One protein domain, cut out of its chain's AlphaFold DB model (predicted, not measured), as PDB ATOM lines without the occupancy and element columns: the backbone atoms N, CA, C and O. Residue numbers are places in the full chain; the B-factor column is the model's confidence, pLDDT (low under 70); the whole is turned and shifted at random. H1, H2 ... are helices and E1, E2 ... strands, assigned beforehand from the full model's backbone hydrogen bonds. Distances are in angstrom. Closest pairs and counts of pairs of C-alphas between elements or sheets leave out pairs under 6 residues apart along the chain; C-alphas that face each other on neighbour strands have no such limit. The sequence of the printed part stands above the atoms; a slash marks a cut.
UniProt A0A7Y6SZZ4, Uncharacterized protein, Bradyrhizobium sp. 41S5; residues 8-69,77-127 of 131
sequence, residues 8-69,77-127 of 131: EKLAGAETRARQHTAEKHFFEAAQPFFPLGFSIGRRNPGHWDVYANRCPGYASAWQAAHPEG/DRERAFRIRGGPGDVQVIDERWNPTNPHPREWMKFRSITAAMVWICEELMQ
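This is residues 8 to 69 and 77 to 127 of the 131 residues of an uncharacterized protein of Bradyrhizobium sp. 41S5 (UniProt A0A7Y6SZZ4). A strongly twisted sheet of five strands, with H3 packed over one face, makes one end of this elongated domain; at the other end H1 and H2 form a separate two-helix lobe, from which residues 8 to 14 of H1 stick out. The long link of residues 96 to 108, with no named element, loops through the space between these ends. The printed part has 113 residues with three named helices and five named strands, in the order H1 E1 E2 H2 E3 E4 E5 H3, and its class is mixed, helices and strands. The sheet's order is E1 - E2 - E3 - E4 - E5, all antiparallel. The whole is loose, with a radius of gyration of the C-alphas of 16.6 A and spans of 48 by 31 by 20 A.

Find C-alpha 8 at (38.613, -14.960, -93.944); from there H1 runs 31.7 A to residue 29. Next come E1, residues 38 to 44, 19.2 A long, and E2, residues 47 to 53, 20.4 A long. H2 takes residues 58 to 65. Beyond the cut, find C-alpha 78 at (19.719, 3.049, -71.099), where E3 begins its 26.3 A to residue 87. E4 is residues 90 to 95, 16.5 A long, and E5 residues 109 to 111. H3, residues 114 to 125, runs 16.2 A and ends at C-alpha 125, (8.651, -3.506, -67.718).

Start at H1, which touches H2: the closest C-alphas, of Ala 22 and Ala 61, are 4.8 A apart. They run opposite ways at a steep tilt of 47 degrees. Neither is on the sheet, and both are apart from H3. In the sheet, look at the hairpin E1 and E2, where N 41 and O 49 are 2.8 A apart, within hydrogen-bond range. Between E2 and E3, N 50 and O 82 are within range at 2.9 A. E3, E4 and E5 form a meander, each strand the antiparallel neighbour of the one before; N 85 and O 92 are 2.8 A apart in the hairpin E3 and E4, and N 93 and O 109 2.8 A in the hairpin E4 and E5. E1 and E5 are the edge strands. H3 is on one face of the sheet, in two layers; its closest C-alphas to E4 are those of Ile 114 and Val 91, 6.3 A apart. In H1, H2 and H3 every O i to N i+4 pair is within hydrogen-bond range.

The farthest C-alphas, of Glu 68 and Gly 89, are 50.3 A apart. Residues 70 to 76 are not printed, and C-alphas 69 and 77 stand 19.6 A apart across this cut. The link from E4 to E5, 13 residues, is long. The mean pLDDT of the printed part is 92.2, and no printed residue is under 70.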
ATOM      1  N   GLU A   8      39.281 -16.132 -94.529       84.50
ATOM      2  CA  GLU A   8      38.613 -14.960 -93.944       84.50
ATOM      3  C   GLU A   8      37.157 -15.259 -93.559       84.50
ATOM      4  O   GLU A   8      36.677 -14.818 -92.513       84.50
ATOM      5  N   LYS A   9      36.446 -16.047 -94.376       85.12
ATOM      6  CA  LYS A   9      35.076 -16.483 -94.063       85.12
ATOM      7  C   LYS A   9      35.035 -17.426 -92.861       85.12
ATOM      8  O   LYS A   9      34.144 -17.282 -92.025       85.12
ATOM      9  N   LEU A  10      35.971 -18.372 -92.768       85.31
ATOM     10  CA  LEU A  10      36.052 -19.327 -91.658       85.31
ATOM     11  C   LEU A  10      36.417 -18.630 -90.343       85.31
ATOM     12  O   LEU A  10      35.728 -18.829 -89.345       85.31
ATOM     13  N   ALA A  11      37.408 -17.737 -90.357       81.94
ATOM     14  CA  ALA A  11      37.781 -16.933 -89.192       81.94
ATOM     15  C   ALA A  11      36.624 -16.032 -88.715       81.94
ATOM     16  O   ALA A  11      36.370 -15.894 -87.511       81.94
ATOM     17  N   GLY A  12      35.868 -15.454 -89.656       83.94
ATOM     18  CA  GLY A  12      34.643 -14.714 -89.354       83.94
ATOM     19  C   GLY A  12      33.567 -15.593 -88.707       83.94
ATOM     20  O   GLY A  12      32.943 -15.182 -87.725       83.94
ATOM     21  N   ALA A  13      33.378 -16.816 -89.207       86.62
ATOM     22  CA  ALA A  13      32.416 -17.770 -88.659       86.62
ATOM     23  C   ALA A  13      32.787 -18.226 -87.237       86.62
ATOM     24  O   ALA A  13      31.922 -18.230 -86.362       86.62
ATOM     25  N   GLU A  14      34.060 -18.540 -86.976       87.75
ATOM     26  CA  GLU A  14      34.542 -18.883 -85.630       87.75
ATOM     27  C   GLU A  14      34.344 -17.732 -84.644       87.75
ATOM     28  O   GLU A  14      33.866 -17.928 -83.525       87.75
ATOM     29  N   THR A  15      34.665 -16.508 -85.062       87.06
ATOM     30  CA  THR A  15      34.462 -15.319 -84.227       87.06
ATOM     31  C   THR A  15      32.983 -15.120 -83.911       87.06
ATOM     32  O   THR A  15      32.627 -14.915 -82.750       87.06
ATOM     33  N   ARG A  16      32.092 -15.274 -84.898       88.75
ATOM     34  CA  ARG A  16      30.650 -15.168 -84.652       88.75
ATOM     35  C   ARG A  16      30.136 -16.294 -83.752       88.75
ATOM     36  O   ARG A  16      29.317 -16.028 -82.879       88.75
ATOM     37  N   ALA A  17      30.633 -17.522 -83.892       89.44
ATOM     38  CA  ALA A  17      30.260 -18.634 -83.016       89.44
ATOM     39  C   ALA A  17      30.656 -18.377 -81.548       89.44
ATOM     40  O   ALA A  17      29.849 -18.607 -80.640       89.44
ATOM     41  N   ARG A  18      31.858 -17.828 -81.311       89.25
ATOM     42  CA  ARG A  18      32.299 -17.386 -79.975       89.25
ATOM     43  C   ARG A  18      31.385 -16.298 -79.414       89.25
ATOM     44  O   ARG A  18      30.921 -16.431 -78.285       89.25
ATOM     45  N   GLN A  19      31.064 -15.283 -80.219       90.69
ATOM     46  CA  GLN A  19      30.131 -14.219 -79.832       90.69
ATOM     47  C   GLN A  19      28.758 -14.772 -79.446       90.69
ATOM     48  O   GLN A  19      28.279 -14.467 -78.364       90.69
ATOM     49  N   HIS A  20      28.145 -15.628 -80.270       91.75
ATOM     50  CA  HIS A  20      26.840 -16.227 -79.958       91.75
ATOM     51  C   HIS A  20      26.860 -17.018 -78.646       91.75
ATOM     52  O   HIS A  20      25.912 -16.949 -77.863       91.75
ATOM     53  N   THR A  21      27.935 -17.773 -78.407       93.88
ATOM     54  CA  THR A  21      28.089 -18.567 -77.182       93.88
ATOM     55  C   THR A  21      28.188 -17.660 -75.956       93.88
ATOM     56  O   THR A  21      27.493 -17.892 -74.968       93.88
ATOM     57  N   ALA A  22      28.993 -16.597 -76.038       93.94
ATOM     58  CA  ALA A  22      29.118 -15.607 -74.974       93.94
ATOM     59  C   ALA A  22      27.799 -14.848 -74.747       93.94
ATOM     60  O   ALA A  22      27.316 -14.793 -73.620       93.94
ATOM     61  N   GLU A  23      27.177 -14.328 -75.808       94.19
ATOM     62  CA  GLU A  23      25.895 -13.613 -75.759       94.19
ATOM     63  C   GLU A  23      24.835 -14.446 -75.030       94.19
ATOM     64  O   GLU A  23      24.198 -13.950 -74.103       94.19
ATOM     65  N   LYS A  24      24.690 -15.726 -75.397       94.44
ATOM     66  CA  LYS A  24      23.746 -16.639 -74.746       94.44
ATOM     67  C   LYS A  24      24.068 -16.834 -73.262       94.44
ATOM     68  O   LYS A  24      23.174 -16.674 -72.439       94.44
ATOM     69  N   HIS A  25      25.324 -17.131 -72.926       95.19
ATOM     70  CA  HIS A  25      25.745 -17.360 -71.542       95.19
ATOM     71  C   HIS A  25      25.453 -16.157 -70.637       95.19
ATOM     72  O   HIS A  25      24.813 -16.306 -69.597       95.19
ATOM     73  N   PHE A  26      25.892 -14.961 -71.038       95.19
ATOM     74  CA  PHE A  26      25.716 -13.759 -70.223       95.19
ATOM     75  C   PHE A  26      24.258 -13.300 -70.163       95.19
ATOM     76  O   PHE A  26      23.824 -12.817 -69.122       95.19
ATOM     77  N   PHE A  27      23.489 -13.482 -71.241       95.06
ATOM     78  CA  PHE A  27      22.059 -13.193 -71.222       95.06
ATOM     79  C   PHE A  27      21.304 -14.111 -70.257       95.06
ATOM     80  O   PHE A  27      20.509 -13.620 -69.461       95.06
ATOM     81  N   GLU A  28      21.558 -15.424 -70.304       94.75
ATOM     82  CA  GLU A  28      20.929 -16.406 -69.410       94.75
ATOM     83  C   GLU A  28      21.303 -16.153 -67.946       94.75
ATOM     84  O   GLU A  28      20.430 -16.179 -67.081       94.75
ATOM     85  N   ALA A  29      22.570 -15.832 -67.670       93.94
ATOM     86  CA  ALA A  29      23.040 -15.495 -66.326       93.94
ATOM     87  C   ALA A  29      22.395 -14.219 -65.753       93.94
ATOM     88  O   ALA A  29      22.345 -14.053 -64.536       93.94
ATOM     89  N   ALA A  30      21.902 -13.323 -66.613       92.00
ATOM     90  CA  ALA A  30      21.227 -12.094 -66.217       92.00
ATOM     91  C   ALA A  30      19.715 -12.263 -65.963       92.00
ATOM     92  O   ALA A  30      19.072 -11.294 -65.558       92.00
ATOM     93  N   GLN A  31      19.125 -13.442 -66.209       92.25
ATOM     94  CA  GLN A  31      17.684 -13.656 -66.034       92.25
ATOM     95  C   GLN A  31      17.302 -14.128 -64.614       92.25
ATOM     96  O   GLN A  31      18.008 -14.954 -64.036       92.25
ATOM     97  N   PRO A  32      16.135 -13.700 -64.083       91.25
ATOM     98  CA  PRO A  32      15.252 -12.675 -64.641       91.25
ATOM     99  C   PRO A  32      15.841 -11.268 -64.453       91.25
ATOM    100  O   PRO A  32      16.294 -10.911 -63.367       91.25
ATOM    101  N   PHE A  33      15.801 -10.457 -65.512       90.88
ATOM    102  CA  PHE A  33      16.227  -9.062 -65.445       90.88
ATOM    103  C   PHE A  33      15.028  -8.127 -65.285       90.88
ATOM    104  O   PHE A  33      14.122  -8.111 -66.118       90.88
ATOM    105  N   PHE A  34      15.079  -7.280 -64.256       91.25
ATOM    106  CA  PHE A  34      14.082  -6.246 -64.006       91.25
ATOM    107  C   PHE A  34      14.714  -4.868 -64.238       91.25
ATOM    108  O   PHE A  34      15.626  -4.487 -63.504       91.25
ATOM    109  N   PRO A  35      14.256  -4.083 -65.230       89.12
ATOM    110  CA  PRO A  35      14.841  -2.774 -65.515       89.12
ATOM    111  C   PRO A  35      14.527  -1.717 -64.443       89.12
ATOM    112  O   PRO A  35      15.174  -0.670 -64.435       89.12
ATOM    113  N   LEU A  36      13.551  -1.982 -63.558       85.00
ATOM    114  CA  LEU A  36      13.147  -1.162 -62.399       85.00
ATOM    115  C   LEU A  36      12.864   0.318 -62.718       85.00
ATOM    116  O   LEU A  36      12.929   1.191 -61.855       85.00
ATOM    117  N   GLY A  37      12.536   0.611 -63.975       89.62
ATOM    118  CA  GLY A  37      12.209   1.950 -64.429       89.62
ATOM    119  C   GLY A  37      12.283   2.093 -65.942       89.62
ATOM    120  O   GLY A  37      13.072   1.446 -66.631       89.62
ATOM    121  N   PHE A  38      11.462   2.993 -66.471       96.31
ATOM    122  CA  PHE A  38      11.473   3.353 -67.880       96.31
ATOM    123  C   PHE A  38      11.062   4.813 -68.071       96.31
ATOM    124  O   PHE A  38      10.587   5.481 -67.156       96.31
ATOM    125  N   SER A  39      11.310   5.344 -69.262       96.81
ATOM    126  CA  SER A  39      10.849   6.666 -69.681       96.81
ATOM    127  C   SER A  39      10.286   6.601 -71.092       96.81
ATOM    128  O   SER A  39      10.549   5.664 -71.848       96.81
ATOM    129  N   ILE A  40       9.492   7.605 -71.445       97.44
ATOM    130  CA  ILE A  40       8.797   7.672 -72.726       97.44
ATOM    131  C   ILE A  40       9.254   8.936 -73.452       97.44
ATOM    132  O   ILE A  40       9.198  10.033 -72.901       97.44
ATOM    133  N   GLY A  41       9.681   8.784 -74.703       96.94
ATOM    134  CA  GLY A  41      10.007   9.883 -75.603       96.94
ATOM    135  C   GLY A  41       8.983   9.994 -76.728       96.94
ATOM    136  O   GLY A  41       8.773   9.046 -77.487       96.94
ATOM    137  N   ARG A  42       8.370  11.172 -76.881       95.56
ATOM    138  CA  ARG A  42       7.577  11.491 -78.076       95.56
ATOM    139  C   ARG A  42       8.523  11.760 -79.240       95.56
ATOM    140  O   ARG A  42       9.410  12.600 -79.115       95.56
ATOM    141  N   ARG A  43       8.298  11.111 -80.382       92.69
ATOM    142  CA  ARG A  43       9.099  11.351 -81.590       92.69
ATOM    143  C   ARG A  43       8.375  12.258 -82.577       92.69
ATOM    144  O   ARG A  43       8.864  13.326 -82.917       92.69
ATOM    145  N   ASN A  44       7.196  11.838 -83.020       92.38
ATOM    146  CA  ASN A  44       6.287  12.592 -83.886       92.38
ATOM    147  C   ASN A  44       4.859  12.010 -83.728       92.38
ATOM    148  O   ASN A  44       4.679  11.087 -82.928       92.38
ATOM    149  N   PRO A  45       3.805  12.584 -84.344       91.38
ATOM    150  CA  PRO A  45       2.437  12.090 -84.163       91.38
ATOM    151  C   PRO A  45       2.316  10.582 -84.425       91.38
ATOM    152  O   PRO A  45       2.800  10.092 -85.438       91.38
ATOM    153  N   GLY A  46       1.702   9.854 -83.489       88.56
ATOM    154  CA  GLY A  46       1.555   8.395 -83.555       88.56
ATOM    155  C   GLY A  46       2.792   7.588 -83.138       88.56
ATOM    156  O   GLY A  46       2.673   6.398 -82.868       88.56
ATOM    157  N   HIS A  47       3.975   8.205 -83.027       95.12
ATOM    158  CA  HIS A  47       5.219   7.481 -82.772       95.12
ATOM    159  C   HIS A  47       5.867   7.846 -81.438       95.12
ATOM    160  O   HIS A  47       6.156   9.013 -81.140       95.12
ATOM    161  N   TRP A  48       6.181   6.800 -80.684       96.94
ATOM    162  CA  TRP A  48       6.762   6.885 -79.353       96.94
ATOM    163  C   TRP A  48       7.906   5.888 -79.227       96.94
ATOM    164  O   TRP A  48       7.873   4.805 -79.814       96.94
ATOM    165  N   ASP A  49       8.921   6.276 -78.471       97.81
ATOM    166  CA  ASP A  49      10.061   5.437 -78.135       97.81
ATOM    167  C   ASP A  49      10.053   5.250 -76.607       97.81
ATOM    168  O   ASP A  49       9.942   6.228 -75.863       97.81
ATOM    169  N   VAL A  50      10.126   4.005 -76.135       97.75
ATOM    170  CA  VAL A  50      10.191   3.673 -74.704       97.75
ATOM    171  C   VAL A  50      11.615   3.268 -74.374       97.75
ATOM    172  O   VAL A  50      12.182   2.398 -75.035       97.75
ATOM    173  N   TYR A  51      12.186   3.905 -73.360       97.25
ATOM    174  CA  TYR A  51      13.563   3.693 -72.940       97.25
ATOM    175  C   TYR A  51      13.605   3.033 -71.572       97.25
ATOM    176  O   TYR A  51      12.990   3.548 -70.640       97.25
ATOM    177  N   ALA A  52      14.385   1.972 -71.424       95.88
ATOM    178  CA  ALA A  52      14.604   1.278 -70.157       95.88
ATOM    179  C   ALA A  52      16.088   0.926 -70.010       95.88
ATOM    180  O   ALA A  52      16.864   1.088 -70.957       95.88
ATOM    181  N   ASN A  53      16.487   0.471 -68.825       93.38
ATOM    182  CA  ASN A  53      17.818  -0.096 -68.649       93.38
ATOM    183  C   ASN A  53      17.944  -1.353 -69.518       93.38
ATOM    184  O   ASN A  53      17.028  -2.178 -69.566       93.38
ATOM    185  N   ARG A  54      19.064  -1.476 -70.227       91.00
ATOM    186  CA  ARG A  54      19.406  -2.655 -71.021       91.00
ATOM    187  C   ARG A  54      19.640  -3.850 -70.099       91.00
ATOM    188  O   ARG A  54      20.253  -3.696 -69.045       91.00
ATOM    189  N   CYS A  55      19.229  -5.040 -70.544       89.75
ATOM    190  CA  CYS A  55      19.605  -6.290 -69.885       89.75
ATOM    191  C   CYS A  55      21.139  -6.409 -69.821       89.75
ATOM    192  O   CYS A  55      21.785  -6.356 -70.874       89.75
ATOM    193  N   PRO A  56      21.742  -6.561 -68.631       90.06
ATOM    194  CA  PRO A  56      23.186  -6.674 -68.508       90.06
ATOM    195  C   PRO A  56      23.680  -7.943 -69.208       90.06
ATOM    196  O   PRO A  56      22.931  -8.899 -69.403       90.06
ATOM    197  N   GLY A  57      24.950  -7.933 -69.602       90.75
ATOM    198  CA  GLY A  57      25.605  -9.052 -70.270       90.75
ATOM    199  C   GLY A  57      25.992  -8.763 -71.715       90.75
ATOM    200  O   GLY A  57      26.773  -9.519 -72.281       90.75
ATOM    201  N   TYR A  58      25.515  -7.667 -72.313       90.12
ATOM    202  CA  TYR A  58      25.878  -7.283 -73.678       90.12
ATOM    203  C   TYR A  58      27.357  -6.897 -73.781       90.12
ATOM    204  O   TYR A  58      28.083  -7.414 -74.634       90.12
ATOM    205  N   ALA A  59      27.819  -5.991 -72.912       91.69
ATOM    206  CA  ALA A  59      29.210  -5.545 -72.927       91.69
ATOM    207  C   ALA A  59      30.136  -6.681 -72.476       91.69
ATOM    208  O   ALA A  59      31.151  -6.942 -73.123       91.69
ATOM    209  N   SER A  60      29.727  -7.410 -71.435       92.31
ATOM    210  CA  SER A  60      30.428  -8.602 -70.949       92.31
ATOM    211  C   SER A  60      30.575  -9.688 -72.028       92.31
ATOM    212  O   SER A  60      31.674 -10.204 -72.236       92.31
ATOM    213  N   ALA A  61      29.513  -9.992 -72.785       93.06
ATOM    214  CA  ALA A  61      29.569 -10.955 -73.887       93.06
ATOM    215  C   ALA A  61      30.524 -10.513 -74.996       93.06
ATOM    216  O   ALA A  61      31.282 -11.328 -75.527       93.06
ATOM    217  N   TRP A  62      30.519  -9.220 -75.328       92.12
ATOM    218  CA  TRP A  62      31.439  -8.680 -76.320       92.12
ATOM    219  C   TRP A  62      32.896  -8.825 -75.875       92.12
ATOM    220  O   TRP A  62      33.719  -9.292 -76.662       92.12
ATOM    221  N   GLN A  63      33.206  -8.473 -74.622       92.38
ATOM    222  CA  GLN A  63      34.559  -8.568 -74.060       92.38
ATOM    223  C   GLN A  63      35.051 -10.017 -74.006       92.38
ATOM    224  O   GLN A  63      36.187 -10.295 -74.379       92.38
ATOM    225  N   ALA A  64      34.187 -10.959 -73.618       91.69
ATOM    226  CA  ALA A  64      34.527 -12.380 -73.606       91.69
ATOM    227  C   ALA A  64      34.825 -12.935 -75.010       91.69
ATOM    228  O   ALA A  64      35.658 -13.828 -75.163       91.69
ATOM    229  N   ALA A  65      34.159 -12.413 -76.043       91.38
ATOM    230  CA  ALA A  65      34.378 -12.831 -77.424       91.38
ATOM    231  C   ALA A  65      35.593 -12.158 -78.096       91.38
ATOM    232  O   ALA A  65      36.129 -12.730 -79.048       91.38
ATOM    233  N   HIS A  66      36.028 -10.992 -77.601       89.94
ATOM    234  CA  HIS A  66      37.133 -10.187 -78.150       89.94
ATOM    235  C   HIS A  66      38.116  -9.763 -77.045       89.94
ATOM    236  O   HIS A  66      38.188  -8.579 -76.704       89.94
ATOM    237  N   PRO A  67      38.877 -10.704 -76.459       86.44
ATOM    238  CA  PRO A  67      39.832 -10.392 -75.392       86.44
ATOM    239  C   PRO A  67      40.931  -9.405 -75.822       86.44
ATOM    240  O   PRO A  67      41.533  -8.742 -74.983       86.44
ATOM    241  N   GLU A  68      41.202  -9.301 -77.122       90.19
ATOM    242  CA  GLU A  68      42.155  -8.366 -77.720       90.19
ATOM    243  C   GLU A  68      41.618  -6.934 -77.879       90.19
ATOM    244  O   GLU A  68      42.382  -6.023 -78.200       90.19
ATOM    245  N   GLY A  69      40.309  -6.735 -77.707       87.44
ATOM    246  CA  GLY A  69      39.623  -5.482 -77.990       87.44
ATOM    247  C   GLY A  69      39.074  -4.782 -76.749       87.44
ATOM    248  O   GLY A  69      38.986  -5.333 -75.657       87.44
ATOM    249  N   ASP A  77      23.499   0.414 -69.379       87.12
ATOM    250  CA  ASP A  77      23.129   1.603 -70.154       87.12
ATOM    251  C   ASP A  77      21.617   1.662 -70.420       87.12
ATOM    252  O   ASP A  77      20.926   0.642 -70.515       87.12
ATOM    253  N   ARG A  78      21.089   2.876 -70.604       90.06
ATOM    254  CA  ARG A  78      19.719   3.049 -71.099       90.06
ATOM    255  C   ARG A  78      19.669   2.814 -72.600       90.06
ATOM    256  O   ARG A  78      20.414   3.425 -73.361       90.06
ATOM    257  N   GLU A  79      18.708   2.013 -73.038       92.19
ATOM    258  CA  GLU A  79      18.439   1.779 -74.453       92.19
ATOM    259  C   GLU A  79      16.972   2.005 -74.801       92.19
ATOM    260  O   GLU A  79      16.117   2.138 -73.924       92.19
ATOM    261  N   ARG A  80      16.670   2.054 -76.103       95.25
ATOM    262  CA  ARG A  80      15.284   1.997 -76.565       95.25
ATOM    263  C   ARG A  80      14.813   0.548 -76.459       95.25
ATOM    264  O   ARG A  80      15.220  -0.285 -77.255       95.25
ATOM    265  N   ALA A  81      13.968   0.276 -75.472       95.81
ATOM    266  CA  ALA A  81      13.401  -1.043 -75.219       95.81
ATOM    267  C   ALA A  81      12.255  -1.352 -76.186       95.81
ATOM    268  O   ALA A  81      12.191  -2.442 -76.741       95.81
ATOM    269  N   PHE A  82      11.373  -0.379 -76.436       96.94
ATOM    270  CA  PHE A  82      10.257  -0.550 -77.363       96.94
ATOM    271  C   PHE A  82      10.106   0.634 -78.295       96.94
ATOM    272  O   PHE A  82      10.379   1.790 -77.953       96.94
ATOM    273  N   ARG A  83       9.594   0.335 -79.482       96.31
ATOM    274  CA  ARG A  83       9.332   1.320 -80.519       96.31
ATOM    275  C   ARG A  83       7.894   1.183 -81.000       96.31
ATOM    276  O   ARG A  83       7.543   0.186 -81.621       96.31
ATOM    277  N   ILE A  84       7.089   2.211 -80.742       97.06
ATOM    278  CA  ILE A  84       5.666   2.274 -81.096       97.06
ATOM    279  C   ILE A  84       5.507   3.105 -82.368       97.06
ATOM    280  O   ILE A  84       6.011   4.231 -82.439       97.06
ATOM    281  N   ARG A  85       4.825   2.569 -83.380       96.19
ATOM    282  CA  ARG A  85       4.561   3.228 -84.665       96.19
ATOM    283  C   ARG A  85       3.088   3.101 -85.062       96.19
ATOM    284  O   ARG A  85       2.385   2.240 -84.545       96.19
ATOM    285  N   GLY A  86       2.647   3.947 -85.992       93.50
ATOM    286  CA  GLY A  86       1.288   3.912 -86.534       93.50
ATOM    287  C   GLY A  86       0.288   4.824 -85.820       93.50
ATOM    288  O   GLY A  86       0.654   5.733 -85.074       93.50
ATOM    289  N   GLY A  87      -0.994   4.609 -86.110       88.69
ATOM    290  CA  GLY A  87      -2.108   5.438 -85.643       88.69
ATOM    291  C   GLY A  87      -3.265   4.596 -85.103       88.69
ATOM    292  O   GLY A  87      -3.193   3.370 -85.130       88.69
ATOM    293  N   PRO A  88      -4.337   5.225 -84.589       85.75
ATOM    294  CA  PRO A  88      -5.506   4.499 -84.091       85.75
ATOM    295  C   PRO A  88      -6.008   3.455 -85.104       85.75
ATOM    296  O   PRO A  88      -6.223   3.786 -86.266       85.75
ATOM    297  N   GLY A  89      -6.180   2.204 -84.667       88.88
ATOM    298  CA  GLY A  89      -6.580   1.077 -85.521       88.88
ATOM    299  C   GLY A  89      -5.433   0.275 -86.154       88.88
ATOM    300  O   GLY A  89      -5.660  -0.872 -86.523       88.88
ATOM    301  N   ASP A  90      -4.215   0.819 -86.220       94.25
ATOM    302  CA  ASP A  90      -3.016   0.138 -86.740       94.25
ATOM    303  C   ASP A  90      -1.770   0.598 -85.969       94.25
ATOM    304  O   ASP A  90      -0.832   1.182 -86.515       94.25
ATOM    305  N   VAL A  91      -1.793   0.408 -84.646       96.69
ATOM    306  CA  VAL A  91      -0.624   0.666 -83.801       96.69
ATOM    307  C   VAL A  91       0.242  -0.578 -83.790       96.69
ATOM    308  O   VAL A  91      -0.250  -1.683 -83.580       96.69
ATOM    309  N   GLN A  92       1.541  -0.402 -83.986       97.25
ATOM    310  CA  GLN A  92       2.499  -1.495 -84.036       97.25
ATOM    311  C   GLN A  92       3.640  -1.239 -83.056       97.25
ATOM    312  O   GLN A  92       4.133  -0.114 -82.945       97.25
ATOM    313  N   VAL A  93       4.070  -2.279 -82.350       97.38
ATOM    314  CA  VAL A  93       5.195  -2.243 -81.412       97.38
ATOM    315  C   VAL A  93       6.235  -3.252 -81.858       97.38
ATOM    316  O   VAL A  93       5.906  -4.390 -82.181       97.38
ATOM    317  N   ILE A  94       7.498  -2.844 -81.838       96.12
ATOM    318  CA  ILE A  94       8.630  -3.765 -81.900       96.12
ATOM    319  C   ILE A  94       9.390  -3.702 -80.576       96.12
ATOM    320  O   ILE A  94       9.668  -2.615 -80.059       96.12
ATOM    321  N   ASP A  95       9.685  -4.879 -80.034       95.00
ATOM    322  CA  ASP A  95      10.601  -5.063 -78.913       95.00
ATOM    323  C   ASP A  95      12.036  -4.995 -79.442       95.00
ATOM    324  O   ASP A  95      12.441  -5.812 -80.269       95.00
ATOM    325  N   GLU A  96      12.795  -4.002 -78.998       94.31
ATOM    326  CA  GLU A  96      14.190  -3.768 -79.377       94.31
ATOM    327  C   GLU A  96      15.172  -4.094 -78.239       94.31
ATOM    328  O   GLU A  96      16.375  -3.927 -78.427       94.31
ATOM    329  N   ARG A  97      14.699  -4.612 -77.091       92.38
ATOM    330  CA  ARG A  97      15.562  -5.041 -75.975       92.38
ATOM    331  C   ARG A  97      16.570  -6.082 -76.446       92.38
ATOM    332  O   ARG A  97      16.207  -6.996 -77.191       92.38
ATOM    333  N   TRP A  98      17.818  -6.017 -75.993       91.44
ATOM    334  CA  TRP A  98      18.791  -7.059 -76.338       91.44
ATOM    335  C   TRP A  98      18.330  -8.448 -75.851       91.44
ATOM    336  O   TRP A  98      18.050  -8.645 -74.672       91.44
ATOM    337  N   ASN A  99      18.221  -9.405 -76.780       91.62
ATOM    338  CA  ASN A  99      17.895 -10.803 -76.499       91.62
ATOM    339  C   ASN A  99      18.513 -11.698 -77.597       91.62
ATOM    340  O   ASN A  99      18.006 -11.697 -78.724       91.62
ATOM    341  N   PRO A 100      19.580 -12.462 -77.300       91.50
ATOM    342  CA  PRO A 100      20.250 -13.328 -78.270       91.50
ATOM    343  C   PRO A 100      19.440 -14.575 -78.646       91.50
ATOM    344  O   PRO A 100      19.720 -15.197 -79.667       91.50
ATOM    345  N   THR A 101      18.416 -14.933 -77.865       89.19
ATOM    346  CA  THR A 101      17.492 -16.032 -78.197       89.19
ATOM    347  C   THR A 101      16.397 -15.606 -79.182       89.19
ATOM    348  O   THR A 101      15.750 -16.458 -79.785       89.19
ATOM    349  N   ASN A 102      16.228 -14.295 -79.399       88.25
ATOM    350  CA  ASN A 102      15.294 -13.712 -80.363       88.25
ATOM    351  C   ASN A 102      15.990 -12.605 -81.192       88.25
ATOM    352  O   ASN A 102      15.813 -11.410 -80.914       88.25
ATOM    353  N   PRO A 103      16.847 -12.968 -82.167       84.31
ATOM    354  CA  PRO A 103      17.611 -12.007 -82.960       84.31
ATOM    355  C   PRO A 103      16.726 -11.215 -83.939       84.31
ATOM    356  O   PRO A 103      15.643 -11.643 -84.325       84.31
ATOM    357  N   HIS A 104      17.202 -10.046 -84.375       82.62
ATOM    358  CA  HIS A 104      16.536  -9.271 -85.427       82.62
ATOM    359  C   HIS A 104      16.645  -9.957 -86.807       82.62
ATOM    360  O   HIS A 104      17.672 -10.580 -87.084       82.62
ATOM    361  N   PRO A 105      15.658  -9.782 -87.712       84.69
ATOM    362  CA  PRO A 105      14.447  -8.965 -87.572       84.69
ATOM    363  C   PRO A 105      13.381  -9.630 -86.689       84.69
ATOM    364  O   PRO A 105      13.126 -10.822 -86.801       84.69
ATOM    365  N   ARG A 106      12.734  -8.830 -85.835       86.81
ATOM    366  CA  ARG A 106      11.674  -9.288 -84.925       86.81
ATOM    367  C   ARG A 106      10.295  -8.970 -85.482       86.81
ATOM    368  O   ARG A 106      10.134  -8.010 -86.240       86.81
ATOM    369  N   GLU A 107       9.316  -9.771 -85.078       89.81
ATOM    370  CA  GLU A 107       7.919  -9.565 -85.437       89.81
ATOM    371  C   GLU A 107       7.363  -8.281 -84.807       89.81
ATOM    372  O   GLU A 107       7.703  -7.906 -83.681       89.81
ATOM    373  N   TRP A 108       6.506  -7.593 -85.560       93.69
ATOM    374  CA  TRP A 108       5.771  -6.436 -85.070       93.69
ATOM    375  C   TRP A 108       4.476  -6.892 -84.411       93.69
ATOM    376  O   TRP A 108       3.617  -7.494 -85.055       93.69
ATOM    377  N   MET A 109       4.298  -6.530 -83.148       95.31
ATOM    378  CA  MET A 109       3.054  -6.763 -82.427       95.31
ATOM    379  C   MET A 109       2.043  -5.682 -82.785       95.31
ATOM    380  O   MET A 109       2.366  -4.493 -82.772       95.31
ATOM    381  N   LYS A 110       0.811  -6.086 -83.097       96.62
ATOM    382  CA  LYS A 110      -0.267  -5.174 -83.491       96.62
ATOM    383  C   LYS A 110      -1.213  -4.906 -82.330       96.62
ATOM    384  O   LYS A 110      -1.642  -5.821 -81.635       96.62
ATOM    385  N   PHE A 111      -1.600  -3.648 -82.185       96.12
ATOM    386  CA  PHE A 111      -2.495  -3.159 -81.149       96.12
ATOM    387  C   PHE A 111      -3.553  -2.241 -81.753       96.12
ATOM    388  O   PHE A 111      -3.304  -1.469 -82.679       96.12
ATOM    389  N   ARG A 112      -4.751  -2.262 -81.164       95.06
ATOM    390  CA  ARG A 112      -5.857  -1.384 -81.580       95.06
ATOM    391  C   ARG A 112      -5.586   0.105 -81.326       95.06
ATOM    392  O   ARG A 112      -6.179   0.963 -81.972       95.06
ATOM    393  N   SER A 113      -4.751   0.423 -80.336       94.62
ATOM    394  CA  SER A 113      -4.491   1.794 -79.890       94.62
ATOM    395  C   SER A 113      -3.158   1.909 -79.153       94.62
ATOM    396  O   SER A 113      -2.619   0.917 -78.662       94.62
ATOM    397  N   ILE A 114      -2.659   3.145 -79.023       93.56
ATOM    398  CA  ILE A 114      -1.437   3.455 -78.265       93.56
ATOM    399  C   ILE A 114      -1.608   3.051 -76.800       93.56
ATOM    400  O   ILE A 114      -0.693   2.497 -76.209       93.56
ATOM    401  N   THR A 115      -2.793   3.260 -76.224       94.38
ATOM    402  CA  THR A 115      -3.089   2.841 -74.850       94.38
ATOM    403  C   THR A 115      -2.940   1.334 -74.672       94.38
ATOM    404  O   THR A 115      -2.319   0.911 -73.708       94.38
ATOM    405  N   ALA A 116      -3.460   0.521 -75.600       95.56
ATOM    406  CA  ALA A 116      -3.325  -0.935 -75.517       95.56
ATOM    407  C   ALA A 116      -1.856  -1.379 -75.628       95.56
ATOM    408  O   ALA A 116      -1.416  -2.216 -74.849       95.56
ATOM    409  N   ALA A 117      -1.096  -0.763 -76.539       96.19
ATOM    410  CA  ALA A 117       0.344  -0.982 -76.648       96.19
ATOM    411  C   ALA A 117       1.081  -0.620 -75.346       96.19
ATOM    412  O   ALA A 117       1.929  -1.374 -74.886       96.19
ATOM    413  N   MET A 118       0.737   0.515 -74.729       95.69
ATOM    414  CA  MET A 118       1.367   0.958 -73.485       95.69
ATOM    415  C   MET A 118       1.036   0.062 -72.293       95.69
ATOM    416  O   MET A 118       1.922  -0.171 -71.484       95.69
ATOM    417  N   VAL A 119      -0.195  -0.450 -72.186       96.62
ATOM    418  CA  VAL A 119      -0.558  -1.405 -71.123       96.62
ATOM    419  C   VAL A 119       0.320  -2.650 -71.212       96.62
ATOM    420  O   VAL A 119       0.953  -3.002 -70.224       96.62
ATOM    421  N   TRP A 120       0.442  -3.237 -72.406       96.75
ATOM    422  CA  TRP A 120       1.306  -4.397 -72.625       96.75
ATOM    423  C   TRP A 120       2.783  -4.096 -72.303       96.75
ATOM    424  O   TRP A 120       3.441  -4.861 -71.609       96.75
ATOM    425  N   ILE A 121       3.304  -2.936 -72.722       96.69
ATOM    426  CA  ILE A 121       4.679  -2.523 -72.383       96.69
ATOM    427  C   ILE A 121       4.870  -2.378 -70.864       96.69
ATOM    428  O   ILE A 121       5.927  -2.728 -70.342       96.69
ATOM    429  N   CYS A 122       3.876  -1.853 -70.144       96.06
ATOM    430  CA  CYS A 122       3.942  -1.758 -68.689       96.06
ATOM    431  C   CYS A 122       3.963  -3.146 -68.033       96.06
ATOM    432  O   CYS A 122       4.754  -3.342 -67.116       96.06
ATOM    433  N   GLU A 123       3.171  -4.107 -68.517       94.31
ATOM    434  CA  GLU A 123       3.211  -5.505 -68.045       94.31
ATOM    435  C   GLU A 123       4.602  -6.138 -68.237       94.31
ATOM    436  O   GLU A 123       5.072  -6.893 -67.388       94.31
ATOM    437  N   GLU A 124       5.304  -5.779 -69.312       93.31
ATOM    438  CA  GLU A 124       6.664  -6.254 -69.588       93.31
ATOM    439  C   GLU A 124       7.749  -5.582 -68.727       93.31
ATOM    440  O   GLU A 124       8.761  -6.210 -68.422       93.31
ATOM    441  N   LEU A 125       7.592  -4.301 -68.368       93.94
ATOM    442  CA  LEU A 125       8.651  -3.506 -67.718       93.94
ATOM    443  C   LEU A 125       8.463  -3.292 -66.215       93.94
ATOM    444  O   LEU A 125       9.435  -2.967 -65.535       93.94
ATOM    445  N   MET A 126       7.241  -3.431 -65.701       93.00
ATOM    446  CA  MET A 126       6.902  -3.209 -64.290       93.00
ATOM    447  C   MET A 126       6.815  -4.517 -63.497       93.00
ATOM    448  O   MET A 126       6.093  -4.597 -62.508       93.00
ATOM    449  N   GLN A 127       7.531  -5.550 -63.938       90.19
ATOM    450  CA  GLN A 127       7.683  -6.779 -63.169       90.19
ATOM    451  C   GLN A 127       8.647  -6.537 -62.005       90.19
ATOM    452  O   GLN A 127       9.645  -5.825 -62.147       90.19
TER     453      GLN A 127